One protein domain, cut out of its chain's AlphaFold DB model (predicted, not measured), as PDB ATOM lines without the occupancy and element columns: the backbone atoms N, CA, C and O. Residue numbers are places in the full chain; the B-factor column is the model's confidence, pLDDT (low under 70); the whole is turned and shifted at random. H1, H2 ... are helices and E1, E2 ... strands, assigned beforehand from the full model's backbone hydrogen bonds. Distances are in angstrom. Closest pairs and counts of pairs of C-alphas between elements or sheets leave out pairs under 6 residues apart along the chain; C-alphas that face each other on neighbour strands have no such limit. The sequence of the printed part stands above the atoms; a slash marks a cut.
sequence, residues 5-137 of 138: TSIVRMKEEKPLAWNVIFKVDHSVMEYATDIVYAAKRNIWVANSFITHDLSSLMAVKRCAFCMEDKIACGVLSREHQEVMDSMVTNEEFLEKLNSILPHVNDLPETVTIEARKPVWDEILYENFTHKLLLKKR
ATOM      1  N   THR A   5     -54.239 -23.040   5.096       91.69
ATOM      2  CA  THR A   5     -54.735 -23.296   6.454       91.69
ATOM      3  C   THR A   5     -54.699 -24.770   6.830       91.69
ATOM      4  O   THR A   5     -54.527 -25.075   8.003       91.69
ATOM      5  N   SER A   6     -54.834 -25.679   5.860       92.19
ATOM      6  CA  SER A   6     -54.769 -27.127   6.097       92.19
ATOM      7  C   SER A   6     -54.408 -27.897   4.829       92.19
ATOM      8  O   SER A   6     -54.831 -27.507   3.732       92.19
ATOM      9  N   ILE A   7     -53.731 -29.032   4.989       93.50
ATOM     10  CA  ILE A   7     -53.385 -29.984   3.931       93.50
ATOM     11  C   ILE A   7     -54.323 -31.191   4.006       93.50
ATOM     12  O   ILE A   7     -54.088 -32.175   4.715       93.50
ATOM     13  N   VAL A   8     -55.379 -31.145   3.194       91.88
ATOM     14  CA  VAL A   8     -56.400 -32.200   3.104       91.88
ATOM     15  C   VAL A   8     -55.781 -33.513   2.638       91.88
ATOM     16  O   VAL A   8     -56.020 -34.575   3.215       91.88
ATOM     17  N   ARG A   9     -54.942 -33.455   1.599       92.44
ATOM     18  CA  ARG A   9     -54.299 -34.634   1.018       92.44
ATOM     19  C   ARG A   9     -52.941 -34.277   0.436       92.44
ATOM     20  O   ARG A   9     -52.776 -33.229  -0.167       92.44
ATOM     21  N   MET A  10     -51.993 -35.197   0.561       94.25
ATOM     22  CA  MET A  10     -50.698 -35.137  -0.108       94.25
ATOM     23  C   MET A  10     -50.396 -36.530  -0.649       94.25
ATOM     24  O   MET A  10     -50.370 -37.494   0.117       94.25
ATOM     25  N   LYS A  11     -50.237 -36.658  -1.966       93.19
ATOM     26  CA  LYS A  11     -49.939 -37.935  -2.620       93.19
ATOM     27  C   LYS A  11     -48.734 -37.774  -3.528       93.19
ATOM     28  O   LYS A  11     -48.727 -36.911  -4.395       93.19
ATOM     29  N   GLU A  12     -47.736 -38.629  -3.342       93.25
ATOM     30  CA  GLU A  12     -46.608 -38.707  -4.265       93.25
ATOM     31  C   GLU A  12     -47.059 -39.389  -5.569       93.25
ATOM     32  O   GLU A  12     -47.508 -40.536  -5.548       93.25
ATOM     33  N   GLU A  13     -46.960 -38.684  -6.696       92.44
ATOM     34  CA  GLU A  13     -47.310 -39.212  -8.028       92.44
ATOM     35  C   GLU A  13     -46.060 -39.638  -8.813       92.44
ATOM     36  O   GLU A  13     -46.100 -40.563  -9.627       92.44
ATOM     37  N   LYS A  14     -44.925 -38.974  -8.566       91.38
ATOM     38  CA  LYS A  14     -43.605 -39.284  -9.139       91.38
ATOM     39  C   LYS A  14     -42.519 -39.034  -8.085       91.38
ATOM     40  O   LYS A  14     -42.803 -38.390  -7.082       91.38
ATOM     41  N   PRO A  15     -41.274 -39.514  -8.272       90.50
ATOM     42  CA  PRO A  15     -40.198 -39.284  -7.311       90.50
ATOM     43  C   PRO A  15     -40.036 -37.812  -6.914       90.50
ATOM     44  O   PRO A  15     -39.644 -36.984  -7.735       90.50
ATOM     45  N   LEU A  16     -40.290 -37.530  -5.634       92.62
ATOM     46  CA  LEU A  16     -40.231 -36.203  -5.022       92.62
ATOM     47  C   LEU A  16     -41.163 -35.188  -5.706       92.62
ATOM     48  O   LEU A  16     -40.831 -34.010  -5.830       92.62
ATOM     49  N   ALA A  17     -42.306 -35.673  -6.191       93.38
ATOM     50  CA  ALA A  17     -43.352 -34.899  -6.840       93.38
ATOM     51  C   ALA A  17     -44.707 -35.275  -6.243       93.38
ATOM     52  O   ALA A  17     -45.133 -36.434  -6.328       93.38
ATOM     53  N   TRP A  18     -45.399 -34.296  -5.679       94.50
ATOM     54  CA  TRP A  18     -46.641 -34.502  -4.956       94.50
ATOM     55  C   TRP A  18     -47.774 -33.707  -5.573       94.50
ATOM     56  O   TRP A  18     -47.624 -32.527  -5.872       94.50
ATOM     57  N   ASN A  19     -48.925 -34.358  -5.680       93.81
ATOM     58  CA  ASN A  19     -50.193 -33.669  -5.791       93.81
ATOM     59  C   ASN A  19     -50.694 -33.348  -4.377       93.81
ATOM     60  O   ASN A  19     -50.766 -34.236  -3.515       93.81
ATOM     61  N   VAL A  20     -51.008 -32.080  -4.135       93.06
ATOM     62  CA  VAL A  20     -51.415 -31.564  -2.827       93.06
ATOM     63  C   VAL A  20     -52.804 -30.964  -2.946       93.06
ATOM     64  O   VAL A  20     -53.012 -30.070  -3.761       93.06
ATOM     65  N   ILE A  21     -53.730 -31.437  -2.110       91.81
ATOM     66  CA  ILE A  21     -55.051 -30.841  -1.918       91.81
ATOM     67  C   ILE A  21     -55.038 -30.074  -0.602       91.81
ATOM     68  O   ILE A  21     -54.697 -30.631   0.445       91.81
ATOM     69  N   PHE A  22     -55.419 -28.804  -0.649       91.19
ATOM     70  CA  PHE A  22     -55.293 -27.877   0.466       91.19
ATOM     71  C   PHE A  22     -56.469 -26.902   0.542       91.19
ATOM     72  O   PHE A  22     -57.245 -26.741  -0.401       91.19
ATOM     73  N   LYS A  23     -56.591 -26.241   1.694       89.31
ATOM     74  CA  LYS A  23     -57.545 -25.150   1.932       89.31
ATOM     75  C   LYS A  23     -56.799 -23.865   2.217       89.31
ATOM     76  O   LYS A  23     -55.663 -23.889   2.692       89.31
ATOM     77  N   VAL A  24     -57.465 -22.753   1.948       86.56
ATOM     78  CA  VAL A  24     -56.967 -21.419   2.277       86.56
ATOM     79  C   VAL A  24     -57.970 -20.646   3.116       86.56
ATOM     80  O   VAL A  24     -59.139 -21.027   3.189       86.56
ATOM     81  N   ASP A  25     -57.496 -19.572   3.743       82.19
ATOM     82  CA  ASP A  25     -58.238 -18.661   4.621       82.19
ATOM     83  C   ASP A  25     -59.750 -18.613   4.390       82.19
ATOM     84  O   ASP A  25     -60.234 -18.132   3.365       82.19
ATOM     85  N   HIS A  26     -60.498 -19.090   5.391       67.56
ATOM     86  CA  HIS A  26     -61.963 -19.034   5.470       67.56
ATOM     87  C   HIS A  26     -62.718 -19.608   4.256       67.56
ATOM     88  O   HIS A  26     -63.936 -19.447   4.155       67.56
ATOM     89  N   SER A  27     -62.025 -20.308   3.355       70.06
ATOM     90  CA  SER A  27     -62.621 -20.955   2.200       70.06
ATOM     91  C   SER A  27     -63.078 -22.356   2.574       70.06
ATOM     92  O   SER A  27     -62.331 -23.159   3.134       70.06
ATOM     93  N   VAL A  28     -64.324 -22.665   2.225       71.56
ATOM     94  CA  VAL A  28     -64.841 -24.039   2.257       71.56
ATOM     95  C   VAL A  28     -64.433 -24.830   1.008       71.56
ATOM     96  O   VAL A  28     -64.700 -26.026   0.946       71.56
ATOM     97  N   MET A  29     -63.794 -24.183   0.023       77.56
ATOM     98  CA  MET A  29     -63.293 -24.843  -1.183       77.56
ATOM     99  C   MET A  29     -61.927 -25.476  -0.955       77.56
ATOM    100  O   MET A  29     -61.054 -24.903  -0.300       77.56
ATOM    101  N   GLU A  30     -61.745 -26.638  -1.572       85.50
ATOM    102  CA  GLU A  30     -60.457 -27.303  -1.695       85.50
ATOM    103  C   GLU A  30     -59.803 -26.966  -3.036       85.50
ATOM    104  O   GLU A  30     -60.451 -26.853  -4.082       85.50
ATOM    105  N   TYR A  31     -58.490 -26.798  -2.980       86.25
ATOM    106  CA  TYR A  31     -57.627 -26.452  -4.096       86.25
ATOM    107  C   TYR A  31     -56.607 -27.556  -4.288       86.25
ATOM    108  O   TYR A  31     -56.214 -28.195  -3.315       86.25
ATOM    109  N   ALA A  32     -56.157 -27.759  -5.520       89.06
ATOM    110  CA  ALA A  32     -55.126 -28.726  -5.834       89.06
ATOM    111  C   ALA A  32     -53.981 -28.088  -6.623       89.06
ATOM    112  O   ALA A  32     -54.185 -27.222  -7.475       89.06
ATOM    113  N   THR A  33     -52.760 -28.524  -6.336       90.31
ATOM    114  CA  THR A  33     -51.575 -28.170  -7.120       90.31
ATOM    115  C   THR A  33     -50.571 -29.315  -7.115       90.31
ATOM    116  O   THR A  33     -50.619 -30.195  -6.252       90.31
ATOM    117  N   ASP A  34     -49.653 -29.276  -8.073       91.94
ATOM    118  CA  ASP A  34     -48.502 -30.164  -8.105       91.94
ATOM    119  C   ASP A  34     -47.260 -29.396  -7.654       91.94
ATOM    120  O   ASP A  34     -46.961 -28.316  -8.175       91.94
ATOM    121  N   ILE A  35     -46.520 -29.985  -6.716       94.06
ATOM    122  CA  ILE A  35     -45.263 -29.452  -6.200       94.06
ATOM    123  C   ILE A  35     -44.164 -30.512  -6.265       94.06
ATOM    124  O   ILE A  35     -44.380 -31.692  -5.989       94.06
ATOM    125  N   VAL A  36     -42.965 -30.091  -6.645       94.81
ATOM    126  CA  VAL A  36     -41.779 -30.932  -6.793       94.81
ATOM    127  C   VAL A  36     -40.655 -30.383  -5.938       94.81
ATOM    128  O   VAL A  36     -40.351 -29.194  -5.991       94.81
ATOM    129  N   TYR A  37     -39.986 -31.267  -5.204       94.38
ATOM    130  CA  TYR A  37     -38.709 -30.952  -4.575       94.38
ATOM    131  C   TYR A  37     -37.569 -31.376  -5.498       94.38
ATOM    132  O   TYR A  37     -37.375 -32.567  -5.748       94.38
ATOM    133  N   ALA A  38     -36.803 -30.420  -6.015       93.56
ATOM    134  CA  ALA A  38     -35.631 -30.702  -6.835       93.56
ATOM    135  C   ALA A  38     -34.425 -30.999  -5.929       93.56
ATOM    136  O   ALA A  38     -33.627 -30.110  -5.632       93.56
ATOM    137  N   ALA A  39     -34.271 -32.253  -5.496       90.31
ATOM    138  CA  ALA A  39     -33.315 -32.630  -4.446       90.31
ATOM    139  C   ALA A  39     -31.857 -32.245  -4.747       90.31
ATOM    140  O   ALA A  39     -31.131 -31.831  -3.849       90.31
ATOM    141  N   LYS A  40     -31.412 -32.344  -6.007       90.56
ATOM    142  CA  LYS A  40     -30.045 -31.935  -6.394       90.56
ATOM    143  C   LYS A  40     -29.828 -30.424  -6.350       90.56
ATOM    144  O   LYS A  40     -28.689 -29.982  -6.242       90.56
ATOM    145  N   ARG A  41     -30.905 -29.657  -6.505       91.50
ATOM    146  CA  ARG A  41     -30.894 -28.196  -6.640       91.50
ATOM    147  C   ARG A  41     -31.293 -27.492  -5.340       91.50
ATOM    148  O   ARG A  41     -31.109 -26.288  -5.252       91.50
ATOM    149  N   ASN A  42     -31.818 -28.237  -4.364       91.38
ATOM    150  CA  ASN A  42     -32.387 -27.734  -3.115       91.38
ATOM    151  C   ASN A  42     -33.389 -26.585  -3.338       91.38
ATOM    152  O   ASN A  42     -33.236 -25.500  -2.787       91.38
ATOM    153  N   ILE A  43     -34.382 -26.808  -4.203       94.19
ATOM    154  CA  ILE A  43     -35.461 -25.845  -4.480       94.19
ATOM    155  C   ILE A  43     -36.809 -26.555  -4.586       94.19
ATOM    156  O   ILE A  43     -36.886 -27.705  -5.031       94.19
ATOM    157  N   TRP A  44     -37.872 -25.840  -4.234       94.75
ATOM    158  CA  TRP A  44     -39.242 -26.227  -4.550       94.75
ATOM    159  C   TRP A  44     -39.664 -25.657  -5.895       94.75
ATOM    160  O   TRP A  44     -39.369 -24.504  -6.212       94.75
ATOM    161  N   VAL A  45     -40.389 -26.456  -6.670       94.25
ATOM    162  CA  VAL A  45     -40.971 -26.047  -7.945       94.25
ATOM    163  C   VAL A  45     -42.453 -26.393  -7.946       94.25
ATOM    164  O   VAL A  45     -42.807 -27.549  -7.740       94.25
ATOM    165  N   ALA A  46     -43.315 -25.406  -8.174       91.81
ATOM    166  CA  ALA A  46     -44.758 -25.608  -8.279       91.81
ATOM    167  C   ALA A  46     -45.270 -25.268  -9.673       91.81
ATOM    168  O   ALA A  46     -44.680 -24.468 -10.414       91.81
ATOM    169  N   ASN A  47     -46.353 -25.945 -10.053       82.50
ATOM    170  CA  ASN A  47     -46.999 -25.726 -11.338       82.50
ATOM    171  C   ASN A  47     -47.551 -24.296 -11.376       82.50
ATOM    172  O   ASN A  47     -47.942 -23.759 -10.348       82.50
ATOM    173  N   SER A  48     -47.645 -23.680 -12.553       79.19
ATOM    174  CA  SER A  48     -48.224 -22.340 -12.718       79.19
ATOM    175  C   SER A  48     -49.736 -22.271 -12.469       79.19
ATOM    176  O   SER A  48     -50.323 -21.201 -12.611       79.19
ATOM    177  N   PHE A  49     -50.373 -23.391 -12.125       78.62
ATOM    178  CA  PHE A  49     -51.814 -23.496 -11.951       78.62
ATOM    179  C   PHE A  49     -52.178 -24.085 -10.589       78.62
ATOM    180  O   PHE A  49     -51.611 -25.088 -10.150       78.62
ATOM    181  N   ILE A  50     -53.203 -23.490  -9.978       78.88
ATOM    182  CA  ILE A  50     -53.962 -24.077  -8.878       78.88
ATOM    183  C   ILE A  50     -55.332 -24.448  -9.446       78.88
ATOM    184  O   ILE A  50     -56.082 -23.589  -9.923       78.88
ATOM    185  N   THR A  51     -55.663 -25.732  -9.430       77.31
ATOM    186  CA  THR A  51     -56.975 -26.209  -9.865       77.31
ATOM    187  C   THR A  51     -57.951 -26.214  -8.696       77.31
ATOM    188  O   THR A  51     -57.563 -26.356  -7.536       77.31
ATOM    189  N   HIS A  52     -59.236 -26.043  -8.990       71.38
ATOM    190  CA  HIS A  52     -60.273 -26.324  -8.007       71.38
ATOM    191  C   HIS A  52     -60.472 -27.821  -7.907       71.38
ATOM    192  O   HIS A  52     -60.518 -28.510  -8.931       71.38
ATOM    193  N   ASP A  53     -60.676 -28.315  -6.690       67.94
ATOM    194  CA  ASP A  53     -61.336 -29.600  -6.559       67.94
ATOM    195  C   ASP A  53     -62.743 -29.498  -7.178       67.94
ATOM    196  O   ASP A  53     -63.529 -28.597  -6.861       67.94
ATOM    197  N   LEU A  54     -63.053 -30.407  -8.105       62.38
ATOM    198  CA  LEU A  54     -64.283 -30.353  -8.898       62.38
ATOM    199  C   LEU A  54     -65.528 -30.465  -8.004       62.38
ATOM    200  O   LEU A  54     -66.521 -29.774  -8.233       62.38
ATOM    201  N   SER A  55     -65.455 -31.291  -6.958       60.00
ATOM    202  CA  SER A  55     -66.506 -31.470  -5.949       60.00
ATOM    203  C   SER A  55     -66.760 -30.177  -5.169       60.00
ATOM    204  O   SER A  55     -67.913 -29.792  -4.962       60.00
ATOM    205  N   SER A  56     -65.692 -29.471  -4.798       59.12
ATOM    206  CA  SER A  56     -65.770 -28.169  -4.129       59.12
ATOM    207  C   SER A  56     -66.378 -27.080  -5.019       59.12
ATOM    208  O   SER A  56     -67.224 -26.310  -4.560       59.12
ATOM    209  N   LEU A  57     -66.014 -27.038  -6.305       59.34
ATOM    210  CA  LEU A  57     -66.557 -26.065  -7.261       59.34
ATOM    211  C   LEU A  57     -68.059 -26.269  -7.513       59.34
ATOM    212  O   LEU A  57     -68.810 -25.304  -7.635       59.34
ATOM    213  N   MET A  58     -68.520 -27.523  -7.547       60.66
ATOM    214  CA  MET A  58     -69.949 -27.826  -7.681       60.66
ATOM    215  C   MET A  58     -70.772 -27.368  -6.465       60.66
ATOM    216  O   MET A  58     -71.960 -27.074  -6.611       60.66
ATOM    217  N   ALA A  59     -70.157 -27.281  -5.281       60.41
ATOM    218  CA  ALA A  59     -70.808 -26.827  -4.053       60.41
ATOM    219  C   ALA A  59     -70.791 -25.295  -3.891       60.41
ATOM    220  O   ALA A  59     -71.751 -24.715  -3.377       60.41
ATOM    221  N   VAL A  60     -69.722 -24.625  -4.334       60.34
ATOM    222  CA  VAL A  60     -69.486 -23.199  -4.076       60.34
ATOM    223  C   VAL A  60     -69.384 -22.454  -5.401       60.34
ATOM    224  O   VAL A  60     -68.381 -22.507  -6.099       60.34
ATOM    225  N   LYS A  61     -70.452 -21.736  -5.756       59.78
ATOM    226  CA  LYS A  61     -70.687 -21.159  -7.092       59.78
ATOM    227  C   LYS A  61     -69.602 -20.191  -7.633       59.78
ATOM    228  O   LYS A  61     -69.724 -19.797  -8.788       59.78
ATOM    229  N   ARG A  62     -68.604 -19.751  -6.841       64.50
ATOM    230  CA  ARG A  62     -67.501 -18.842  -7.256       64.50
ATOM    231  C   ARG A  62     -66.206 -19.069  -6.453       64.50
ATOM    232  O   ARG A  62     -66.294 -19.122  -5.230       64.50
ATOM    233  N   CYS A  63     -65.035 -19.102  -7.116       66.94
ATOM    234  CA  CYS A  63     -63.689 -19.178  -6.494       66.94
ATOM    235  C   CYS A  63     -63.399 -17.906  -5.674       66.94
ATOM    236  O   CYS A  63     -63.541 -16.800  -6.189       66.94
ATOM    237  N   ALA A  64     -62.921 -18.045  -4.432       65.44
ATOM    238  CA  ALA A  64     -62.526 -16.910  -3.589       65.44
ATOM    239  C   ALA A  64     -61.264 -16.181  -4.100       65.44
ATOM    240  O   ALA A  64     -61.034 -15.035  -3.730       65.44
ATOM    241  N   PHE A  65     -60.463 -16.833  -4.954       64.50
ATOM    242  CA  PHE A  65     -59.233 -16.263  -5.511       64.50
ATOM    243  C   PHE A  65     -59.443 -15.500  -6.816       64.50
ATOM    244  O   PHE A  65     -59.084 -14.334  -6.894       64.50
ATOM    245  N   CYS A  66     -60.001 -16.130  -7.856       64.50
ATOM    246  CA  CYS A  66     -60.175 -15.456  -9.148       64.50
ATOM    247  C   CYS A  66     -61.536 -14.775  -9.293       64.50
ATOM    248  O   CYS A  66     -61.740 -14.058 -10.266       64.50
ATOM    249  N   MET A  67     -62.472 -14.991  -8.358       67.62
ATOM    250  CA  MET A  67     -63.865 -14.525  -8.446       67.62
ATOM    251  C   MET A  67     -64.629 -15.060  -9.672       67.62
ATOM    252  O   MET A  67     -65.743 -14.610  -9.949       67.62
ATOM    253  N   GLU A  68     -64.067 -16.045 -10.378       61.00
ATOM    254  CA  GLU A  68     -64.685 -16.720 -11.517       61.00
ATOM    255  C   GLU A  68     -65.280 -18.080 -11.109       61.00
ATOM    256  O   GLU A  68     -65.028 -18.622 -10.030       61.00
ATOM    257  N   ASP A  69     -66.081 -18.633 -12.013       59.34
ATOM    258  CA  ASP A  69     -66.758 -19.930 -11.950       59.34
ATOM    259  C   ASP A  69     -66.018 -21.031 -12.742       59.34
ATOM    260  O   ASP A  69     -66.589 -22.067 -13.086       59.34
ATOM    261  N   LYS A  70     -64.730 -20.824 -13.050       61.62
ATOM    262  CA  LYS A  70     -63.922 -21.742 -13.870       61.62
ATOM    263  C   LYS A  70     -63.270 -22.858 -13.046       61.62
ATOM    264  O   LYS A  70     -62.967 -22.697 -11.870       61.62
ATOM    265  N   ILE A  71     -62.979 -23.987 -13.702       57.47
ATOM    266  CA  ILE A  71     -62.383 -25.201 -13.098       57.47
ATOM    267  C   ILE A  71     -60.942 -24.987 -12.613       57.47
ATOM    268  O   ILE A  71     -60.502 -25.624 -11.659       57.47
ATOM    269  N   ALA A  72     -60.214 -24.061 -13.225       59.91
ATOM    270  CA  ALA A  72     -58.885 -23.677 -12.782       59.91
ATOM    271  C   ALA A  72     -58.893 -22.195 -12.430       59.91
ATOM    272  O   ALA A  72     -59.287 -21.361 -13.250       59.91
ATOM    273  N   CYS A  73     -58.441 -21.881 -11.218       62.69
ATOM    274  CA  CYS A  73     -58.106 -20.520 -10.854       62.69
ATOM    275  C   CYS A  73     -56.786 -20.245 -11.629       62.69
ATOM    276  O   CYS A  73     -55.710 -20.731 -11.285       62.69
ATOM    277  N   GLY A  74     -56.887 -19.589 -12.793       54.88
ATOM    278  CA  GLY A  74     -55.727 -19.161 -13.582       54.88
ATOM    279  C   GLY A  74     -55.067 -17.999 -12.858       54.88
ATOM    280  O   GLY A  74     -55.379 -16.848 -13.146       54.88
ATOM    281  N   VAL A  75     -54.256 -18.286 -11.843       53.47
ATOM    282  CA  VAL A  75     -53.759 -17.228 -10.964       53.47
ATOM    283  C   VAL A  75     -52.608 -16.495 -11.649       53.47
ATOM    284  O   VAL A  75     -51.463 -16.943 -11.669       53.47
ATOM    285  N   LEU A  76     -52.943 -15.339 -12.224       54.50
ATOM    286  CA  LEU A  76     -52.014 -14.247 -12.465       54.50
ATOM    287  C   LEU A  76     -51.598 -13.641 -11.112       54.50
ATOM    288  O   LEU A  76     -52.444 -13.197 -10.343       54.50
ATOM    289  N   SER A  77     -50.283 -13.537 -10.908       64.75
ATOM    290  CA  SER A  77     -49.594 -12.664  -9.945       64.75
ATOM    291  C   SER A  77     -49.507 -13.111  -8.471       64.75
ATOM    292  O   SER A  77     -49.763 -14.265  -8.133       64.75
ATOM    293  N   ARG A  78     -48.937 -12.219  -7.652       69.25
ATOM    294  CA  ARG A  78     -48.265 -12.404  -6.351       69.25
ATOM    295  C   ARG A  78     -48.951 -13.367  -5.372       69.25
ATOM    296  O   ARG A  78     -48.269 -14.042  -4.612       69.25
ATOM    297  N   GLU A  79     -50.268 -13.460  -5.408       79.06
ATOM    298  CA  GLU A  79     -51.082 -14.325  -4.559       79.06
ATOM    299  C   GLU A  79     -50.738 -15.808  -4.738       79.06
ATOM    300  O   GLU A  79     -50.725 -16.554  -3.765       79.06
ATOM    301  N   HIS A  80     -50.416 -16.242  -5.961       82.56
ATOM    302  CA  HIS A  80     -50.000 -17.624  -6.202       82.56
ATOM    303  C   HIS A  80     -48.704 -17.947  -5.455       82.56
ATOM    304  O   HIS A  80     -48.609 -18.971  -4.782       82.56
ATOM    305  N   GLN A  81     -47.733 -17.037  -5.535       87.06
ATOM    306  CA  GLN A  81     -46.466 -17.165  -4.830       87.06
ATOM    307  C   GLN A  81     -46.699 -17.226  -3.314       87.06
ATOM    308  O   GLN A  81     -46.197 -18.135  -2.665       87.06
ATOM    309  N   GLU A  82     -47.548 -16.341  -2.774       88.25
ATOM    310  CA  GLU A  82     -47.919 -16.343  -1.350       88.25
ATOM    311  C   GLU A  82     -48.539 -17.682  -0.910       88.25
ATOM    312  O   GLU A  82     -48.182 -18.206   0.145       88.25
ATOM    313  N   VAL A  83     -49.428 -18.270  -1.720       88.69
ATOM    314  CA  VAL A  83     -50.036 -19.577  -1.420       88.69
ATOM    315  C   VAL A  83     -48.997 -20.697  -1.459       88.69
ATOM    316  O   VAL A  83     -49.004 -21.550  -0.575       88.69
ATOM    317  N   MET A  84     -48.114 -20.713  -2.461       92.06
ATOM    318  CA  MET A  84     -47.094 -21.758  -2.592       92.06
ATOM    319  C   MET A  84     -46.053 -21.684  -1.474       92.06
ATOM    320  O   MET A  84     -45.754 -22.706  -0.860       92.06
ATOM    321  N   ASP A  85     -45.566 -20.486  -1.154       93.25
ATOM    322  CA  ASP A  85     -44.643 -20.271  -0.035       93.25
ATOM    323  C   ASP A  85     -45.318 -20.669   1.285       93.25
ATOM    324  O   ASP A  85     -44.779 -21.458   2.057       93.25
ATOM    325  N   SER A  86     -46.571 -20.244   1.492       93.12
ATOM    326  CA  SER A  86     -47.351 -20.653   2.663       93.12
ATOM    327  C   SER A  86     -47.576 -22.165   2.749       93.12
ATOM    328  O   SER A  86     -47.825 -22.656   3.851       93.12
ATOM    329  N   MET A  87     -47.571 -22.891   1.628       93.81
ATOM    330  CA  MET A  87     -47.759 -24.341   1.599       93.81
ATOM    331  C   MET A  87     -46.518 -25.067   2.103       93.81
ATOM    332  O   MET A  87     -46.641 -25.950   2.947       93.81
ATOM    333  N   VAL A  88     -45.332 -24.691   1.617       93.94
ATOM    334  CA  VAL A  88     -44.081 -25.374   1.986       93.94
ATOM    335  C   VAL A  88     -43.638 -25.066   3.411       93.94
ATOM    336  O   VAL A  88     -42.911 -25.860   3.999       93.94
ATOM    337  N   THR A  89     -44.128 -23.973   3.996       93.75
ATOM    338  CA  THR A  89     -43.935 -23.649   5.416       93.75
ATOM    339  C   THR A  89     -45.103 -24.098   6.305       93.75
ATOM    340  O   THR A  89     -45.139 -23.753   7.485       93.75
ATOM    341  N   ASN A  90     -46.114 -24.788   5.764       95.00
ATOM    342  CA  ASN A  90     -47.253 -25.254   6.555       95.00
ATOM    343  C   ASN A  90     -46.848 -26.458   7.426       95.00
ATOM    344  O   ASN A  90     -46.249 -27.410   6.931       95.00
ATOM    345  N   GLU A  91     -47.214 -26.440   8.710       93.06
ATOM    346  CA  GLU A  91     -46.843 -27.492   9.668       93.06
ATOM    347  C   GLU A  91     -47.331 -28.882   9.231       93.06
ATOM    348  O   GLU A  91     -46.538 -29.819   9.194       93.06
ATOM    349  N   GLU A  92     -48.587 -29.018   8.787       93.88
ATOM    350  CA  GLU A  92     -49.123 -30.308   8.323       93.88
ATOM    351  C   GLU A  92     -48.415 -30.806   7.056       93.88
ATOM    352  O   GLU A  92     -48.262 -32.014   6.852       93.88
ATOM    353  N   PHE A  93     -47.987 -29.888   6.181       94.19
ATOM    354  CA  PHE A  93     -47.196 -30.238   5.000       94.19
ATOM    355  C   PHE A  93     -45.833 -30.795   5.415       94.19
ATOM    356  O   PHE A  93     -45.443 -31.872   4.962       94.19
ATOM    357  N   LEU A  94     -45.136 -30.091   6.310       92.31
ATOM    358  CA  LEU A  94     -43.818 -30.477   6.809       92.31
ATOM    359  C   LEU A  94     -43.861 -31.793   7.591       92.31
ATOM    360  O   LEU A  94     -42.993 -32.639   7.398       92.31
ATOM    361  N   GLU A  95     -44.881 -32.021   8.418       91.50
ATOM    362  CA  GLU A  95     -45.077 -33.292   9.125       91.50
ATOM    363  C   GLU A  95     -45.252 -34.466   8.153       91.50
ATOM    364  O   GLU A  95     -44.560 -35.486   8.264       91.50
ATOM    365  N   LYS A  96     -46.132 -34.317   7.151       90.38
ATOM    366  CA  LYS A  96     -46.327 -35.339   6.108       90.38
ATOM    367  C   LYS A  96     -45.040 -35.570   5.323       90.38
ATOM    368  O   LYS A  96     -44.685 -36.720   5.071       90.38
ATOM    369  N   LEU A  97     -44.317 -34.511   4.972       89.81
ATOM    370  CA  LEU A  97     -43.069 -34.610   4.224       89.81
ATOM    371  C   LEU A  97     -41.959 -35.292   5.033       89.81
ATOM    372  O   LEU A  97     -41.302 -36.188   4.508       89.81
ATOM    373  N   ASN A  98     -41.791 -34.944   6.310       87.88
ATOM    374  CA  ASN A  98     -40.802 -35.549   7.207       87.88
ATOM    375  C   ASN A  98     -41.038 -37.051   7.402       87.88
ATOM    376  O   ASN A  98     -40.082 -37.811   7.526       87.88
ATOM    377  N   SER A  99     -42.294 -37.509   7.353       85.88
ATOM    378  CA  SER A  99     -42.598 -38.946   7.373       85.88
ATOM    379  C   SER A  99     -42.088 -39.699   6.132       85.88
ATOM    380  O   SER A  99     -41.855 -40.905   6.189       85.88
ATOM    381  N   ILE A 100     -41.890 -38.992   5.013       83.50
ATOM    382  CA  ILE A 100     -41.441 -39.543   3.724       83.50
ATOM    383  C   ILE A 100     -39.929 -39.334   3.538       83.50
ATOM    384  O   ILE A 100     -39.254 -40.184   2.955       83.50
ATOM    385  N   LEU A 101     -39.397 -38.206   4.013       81.62
ATOM    386  CA  LEU A 101     -38.012 -37.758   3.843       81.62
ATOM    387  C   LEU A 101     -37.379 -37.353   5.190       81.62
ATOM    388  O   LEU A 101     -36.977 -36.202   5.353       81.62
ATOM    389  N   PRO A 102     -37.218 -38.282   6.150       75.62
ATOM    390  CA  PRO A 102     -36.833 -37.974   7.537       75.62
ATOM    391  C   PRO A 102     -35.410 -37.416   7.722       75.62
ATOM    392  O   PRO A 102     -35.000 -37.127   8.843       75.62
ATOM    393  N   HIS A 103     -34.624 -37.304   6.649       72.75
ATOM    394  CA  HIS A 103     -33.219 -36.884   6.687       72.75
ATOM    395  C   HIS A 103     -32.933 -35.622   5.870       72.75
ATOM    396  O   HIS A 103     -31.770 -35.254   5.704       72.75
ATOM    397  N   VAL A 104     -33.967 -34.975   5.326       71.50
ATOM    398  CA  VAL A 104     -33.793 -33.720   4.593       71.50
ATOM    399  C   VAL A 104     -33.931 -32.570   5.583       71.50
ATOM    400  O   VAL A 104     -35.033 -32.141   5.904       71.50
ATOM    401  N   ASN A 105     -32.788 -32.100   6.078       69.38
ATOM    402  CA  ASN A 105     -32.704 -30.877   6.873       69.38
ATOM    403  C   ASN A 105     -32.623 -29.658   5.935       69.38
ATOM    404  O   ASN A 105     -32.147 -29.787   4.806       69.38
ATOM    405  N   ASP A 106     -33.061 -28.492   6.414       82.75
ATOM    406  CA  ASP A 106     -32.946 -27.196   5.724       82.75
ATOM    407  C   ASP A 106     -33.678 -27.115   4.371       82.75
ATOM    408  O   ASP A 106     -33.119 -26.715   3.344       82.75
ATOM    409  N   LEU A 107     -34.959 -27.496   4.375       88.44
ATOM    410  CA  LEU A 107     -35.830 -27.322   3.215       88.44
ATOM    411  C   LEU A 107     -36.051 -25.830   2.904       88.44
ATOM    412  O   LEU A 107     -36.240 -25.036   3.824       88.44
ATOM    413  N   PRO A 108     -36.090 -25.439   1.618       92.12
ATOM    414  CA  PRO A 108     -36.376 -24.063   1.239       92.12
ATOM    415  C   PRO A 108     -37.783 -23.649   1.674       92.12
ATOM    416  O   PRO A 108     -38.737 -24.412   1.523       92.12
ATOM    417  N   GLU A 109     -37.916 -22.410   2.137       91.88
ATOM    418  CA  GLU A 109     -39.199 -21.823   2.555       91.88
ATOM    419  C   GLU A 109     -39.946 -21.134   1.402       91.88
ATOM    420  O   GLU A 109     -41.071 -20.672   1.568       91.88
ATOM    421  N   THR A 110     -39.322 -21.058   0.225       92.69
ATOM    422  CA  THR A 110     -39.879 -20.398  -0.960       92.69
ATOM    423  C   THR A 110     -39.991 -21.356  -2.132       92.69
ATOM    424  O   THR A 110     -39.130 -22.221  -2.333       92.69
ATOM    425  N   VAL A 111     -40.997 -21.138  -2.968       93.12
ATOM    426  CA  VAL A 111     -41.290 -21.959  -4.139       93.12
ATOM    427  C   VAL A 111     -40.980 -21.207  -5.425       93.12
ATOM    428  O   VAL A 111     -41.275 -20.031  -5.565       93.12
ATOM    429  N   THR A 112     -40.405 -21.877  -6.416       92.94
ATOM    430  CA  THR A 112     -40.297 -21.323  -7.769       92.94
ATOM    431  C   THR A 112     -41.487 -21.779  -8.603       92.94
ATOM    432  O   THR A 112     -41.733 -22.976  -8.738       92.94
ATOM    433  N   ILE A 113     -42.219 -20.844  -9.201       90.25
ATOM    434  CA  ILE A 113     -43.291 -21.180 -10.143       90.25
ATOM    435  C   ILE A 113     -42.678 -21.415 -11.528       90.25
ATOM    436  O   ILE A 113     -42.024 -20.532 -12.081       90.25
ATOM    437  N   GLU A 114     -42.908 -22.591 -12.113       90.75
ATOM    438  CA  GLU A 114     -42.360 -22.959 -13.422       90.75
ATOM    439  C   GLU A 114     -43.431 -23.591 -14.314       90.75
ATOM    440  O   GLU A 114     -43.995 -24.633 -13.988       90.75
ATOM    441  N   ALA A 115     -43.671 -22.991 -15.479       85.81
ATOM    442  CA  ALA A 115     -44.649 -23.475 -16.457       85.81
ATOM    443  C   ALA A 115     -44.014 -24.330 -17.569       85.81
ATOM    444  O   ALA A 115     -44.706 -25.031 -18.311       85.81
ATOM    445  N   ARG A 116     -42.688 -24.261 -17.743       89.12
ATOM    446  CA  ARG A 116     -41.990 -24.944 -18.832       89.12
ATOM    447  C   ARG A 116     -41.859 -26.426 -18.513       89.12
ATOM    448  O   ARG A 116     -40.990 -26.841 -17.750       89.12
ATOM    449  N   LYS A 117     -42.660 -27.240 -19.199       88.38
ATOM    450  CA  LYS A 117     -42.595 -28.707 -19.134       88.38
ATOM    451  C   LYS A 117     -41.172 -29.297 -19.248       88.38
ATOM    452  O   LYS A 117     -40.874 -30.191 -18.464       88.38
ATOM    453  N   PRO A 118     -40.268 -28.809 -20.127       93.31
ATOM    454  CA  PRO A 118     -38.908 -29.349 -20.196       93.31
ATOM    455  C   PRO A 118     -38.128 -29.259 -18.877       93.31
ATOM    456  O   PRO A 118     -37.368 -30.167 -18.561       93.31
ATOM    457  N   VAL A 119     -38.347 -28.200 -18.088       91.25
ATOM    458  CA  VAL A 119     -37.696 -28.022 -16.780       91.25
ATOM    459  C   VAL A 119     -38.227 -29.048 -15.776       91.25
ATOM    460  O   VAL A 119     -37.457 -29.652 -15.033       91.25
ATOM    461  N   TRP A 120     -39.535 -29.305 -15.796       91.69
ATOM    462  CA  TRP A 120     -40.156 -30.342 -14.971       91.69
ATOM    463  C   TRP A 120     -39.635 -31.735 -15.303       91.69
ATOM    464  O   TRP A 120     -39.274 -32.490 -14.401       91.69
ATOM    465  N   ASP A 121     -39.584 -32.075 -16.590       92.50
ATOM    466  CA  ASP A 121     -39.117 -33.383 -17.044       92.50
ATOM    467  C   ASP A 121     -37.648 -33.619 -16.639       92.50
ATOM    468  O   ASP A 121     -37.300 -34.715 -16.193       92.50
ATOM    469  N   GLU A 122     -36.809 -32.581 -16.707       95.38
ATOM    470  CA  GLU A 122     -35.419 -32.620 -16.240       95.38
ATOM    471  C   GLU A 122     -35.325 -32.885 -14.728       95.38
ATOM    472  O   GLU A 122     -34.637 -33.817 -14.304       95.38
ATOM    473  N   ILE A 123     -36.059 -32.127 -13.906       94.88
ATOM    474  CA  ILE A 123     -36.054 -32.296 -12.444       94.88
ATOM    475  C   ILE A 123     -36.556 -33.693 -12.053       94.88
ATOM    476  O   ILE A 123     -35.970 -34.358 -11.198       94.88
ATOM    477  N   LEU A 124     -37.622 -34.177 -12.693       93.94
ATOM    478  CA  LEU A 124     -38.168 -35.509 -12.425       93.94
ATOM    479  C   LEU A 124     -37.157 -36.616 -12.755       93.94
ATOM    480  O   LEU A 124     -37.043 -37.592 -12.007       93.94
ATOM    481  N   TYR A 125     -36.398 -36.464 -13.842       94.25
ATOM    482  CA  TYR A 125     -35.321 -37.387 -14.196       94.25
ATOM    483  C   TYR A 125     -34.172 -37.359 -13.171       94.25
ATOM    484  O   TYR A 125     -33.688 -38.414 -12.735       94.25
ATOM    485  N   GLU A 126     -33.763 -36.166 -12.728       94.00
ATOM    486  CA  GLU A 126     -32.763 -35.990 -11.669       94.00
ATOM    487  C   GLU A 126     -33.194 -36.659 -10.357       94.00
ATOM    488  O   GLU A 126     -32.404 -37.389  -9.749       94.00
ATOM    489  N   ASN A 127     -34.452 -36.461  -9.955       93.12
ATOM    490  CA  ASN A 127     -35.041 -37.025  -8.742       93.12
ATOM    491  C   ASN A 127     -35.167 -38.548  -8.805       93.12
ATOM    492  O   ASN A 127     -34.860 -39.233  -7.827       93.12
ATOM    493  N   PHE A 128     -35.581 -39.103  -9.948       91.12
ATOM    494  CA  PHE A 128     -35.622 -40.552 -10.149       91.12
ATOM    495  C   PHE A 128     -34.230 -41.166  -9.958       91.12
ATOM    496  O   PHE A 128     -34.062 -42.117  -9.193       91.12
ATOM    497  N   THR A 129     -33.215 -40.562 -10.581       88.25
ATOM    498  CA  THR A 129     -31.818 -40.984 -10.426       88.25
ATOM    499  C   THR A 129     -31.363 -40.870  -8.970       88.25
ATOM    500  O   THR A 129     -30.730 -41.784  -8.446       88.25
ATOM    501  N   HIS A 130     -31.718 -39.780  -8.285       82.88
ATOM    502  CA  HIS A 130     -31.390 -39.570  -6.877       82.88
ATOM    503  C   HIS A 130     -32.007 -40.645  -5.966       82.88
ATOM    504  O   HIS A 130     -31.284 -41.269  -5.189       82.88
ATOM    505  N   LYS A 131     -33.307 -40.945  -6.107       80.19
ATOM    506  CA  LYS A 131     -33.967 -42.009  -5.328       80.19
ATOM    507  C   LYS A 131     -33.343 -43.386  -5.564       80.19
ATOM    508  O   LYS A 131     -33.227 -44.162  -4.620       80.19
ATOM    509  N   LEU A 132     -32.929 -43.700  -6.795       80.25
ATOM    510  CA  LEU A 132     -32.225 -44.956  -7.086       80.25
ATOM    511  C   LEU A 132     -30.882 -45.057  -6.354       80.25
ATOM    512  O   LEU A 132     -30.505 -46.145  -5.928       80.25
ATOM    513  N   LEU A 133     -30.160 -43.944  -6.216       75.19
ATOM    514  CA  LEU A 133     -28.891 -43.913  -5.490       75.19
ATOM    515  C   LEU A 133     -29.090 -44.050  -3.979       75.19
ATOM    516  O   LEU A 133     -28.305 -44.750  -3.347       75.19
ATOM    517  N   LEU A 134     -30.137 -43.435  -3.419       73.44
ATOM    518  CA  LEU A 134     -30.489 -43.597  -2.004       73.44
ATOM    519  C   LEU A 134     -30.850 -45.054  -1.682       73.44
ATOM    520  O   LEU A 134     -30.248 -45.636  -0.794       73.44
ATOM    521  N   LYS A 135     -31.713 -45.687  -2.488       70.94
ATOM    522  CA  LYS A 135     -32.105 -47.098  -2.304       70.94
ATOM    523  C   LYS A 135     -30.961 -48.109  -2.406       70.94
ATOM    524  O   LYS A 135     -31.136 -49.245  -1.997       70.94
ATOM    525  N   LYS A 136     -29.833 -47.752  -3.027       61.97
ATOM    526  CA  LYS A 136     -28.648 -48.624  -3.114       61.97
ATOM    527  C   LYS A 136     -27.741 -48.533  -1.884       61.97
ATOM    528  O   LYS A 136     -26.765 -49.275  -1.822       61.97
ATOM    529  N   ARG A 137     -27.981 -47.568  -0.991       57.59
ATOM    530  CA  ARG A 137     -27.187 -47.349   0.225       57.59
ATOM    531  C   ARG A 137     -27.794 -48.006   1.468       57.59
ATOM    532  O   ARG A 137     -27.070 -48.112   2.454       57.59
TER     533      ARG A 137
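What this domain is: This is residues 5 to 137 of the 138 residues of an uncharacterized protein of Salipaludibacillus aurantiacus (UniProt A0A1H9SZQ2). A strongly twisted, branched sheet of six strands curls round helix H2, while H3 covers E1 and E2 on one face and the long helix H4 crosses the opposite face slantwise. H1 and residues 60 to 78 lie toward one end of the long axis, and the last residues of H4 toward the other. The 133 printed residues hold four named helices and six named strands in the order E1 E2 E3 E4 E5 H1 H2 H3 E6 H4, a mixed class of helices and strands. The sheet is antiparallel but for the parallel pair E4 and E6. The whole is compact, with a radius of gyration of the C-alphas of 15.2 A, yet elongated, spanning 51 by 30 by 24 A.

Where its parts are: E1, residues 5 to 14, begins with C-alpha 5 at (-54.735, -23.296, 6.454), bends by 57 degrees at residue 8 and is 25.0 A long. E2 is residues 17 to 24, 21.2 A, and E3 residues 31 to 38, 22.6 A. E4 is residues 43 to 46, E5 residues 50 to 52 and E6 residues 111 to 113. H1 is residues 54 to 59, H2 residues 79 to 88 and H3 residues 91 to 100. H4, residues 117 to 135, is 27.0 A long and ends with C-alpha 135 at (-32.105, -47.098, -2.304).

How they stand to each other: E1 to E4 form a meander, each strand the antiparallel neighbour of the one before. In the hairpin E1 and E2, N 11 and O 19 are within hydrogen-bond range at 2.9 A; in the hairpin E2 and E3, N 20 and O 33 are, at 2.9 A. E3 has E2 on one side and E4 and E5 on the other, with N 36 and O 45 at 2.8 A and N 32 and O 51 at 2.8 A. E6 is the parallel neighbour of E4, with N 112 and O 44 at 2.8 A. H2 is on the sheet, its closest C-alphas to E6 being Asp 85 and Val 111, 5.6 A. H3 lies over E1 and E2 at a height over the sheet of 9.8 A, along the strands. H4 is on the opposite face from H3, at a height over the sheet of 5.5 A; its closest C-alphas to E3 are Ile 123 and Ala 38, 5.8 A. H2 and H3 are close but not clearly touching, Met 87 to Phe 93 being their closest C-alphas at 6.8 A. H1 only grazes the sheet. Every O i to N i+4 pair is within range in H1, H2 and H4, and 5 of 6 in H3.

The domain as a whole: The C-alphas farthest apart, Lys 61 and Arg 137, are 51.3 A apart. The printed part has no cut, and the link from H1 to H2, 19 residues, is long. Mean pLDDT of the printed part is 82.5, with 30 residues under 70, among them residues 53 to 78.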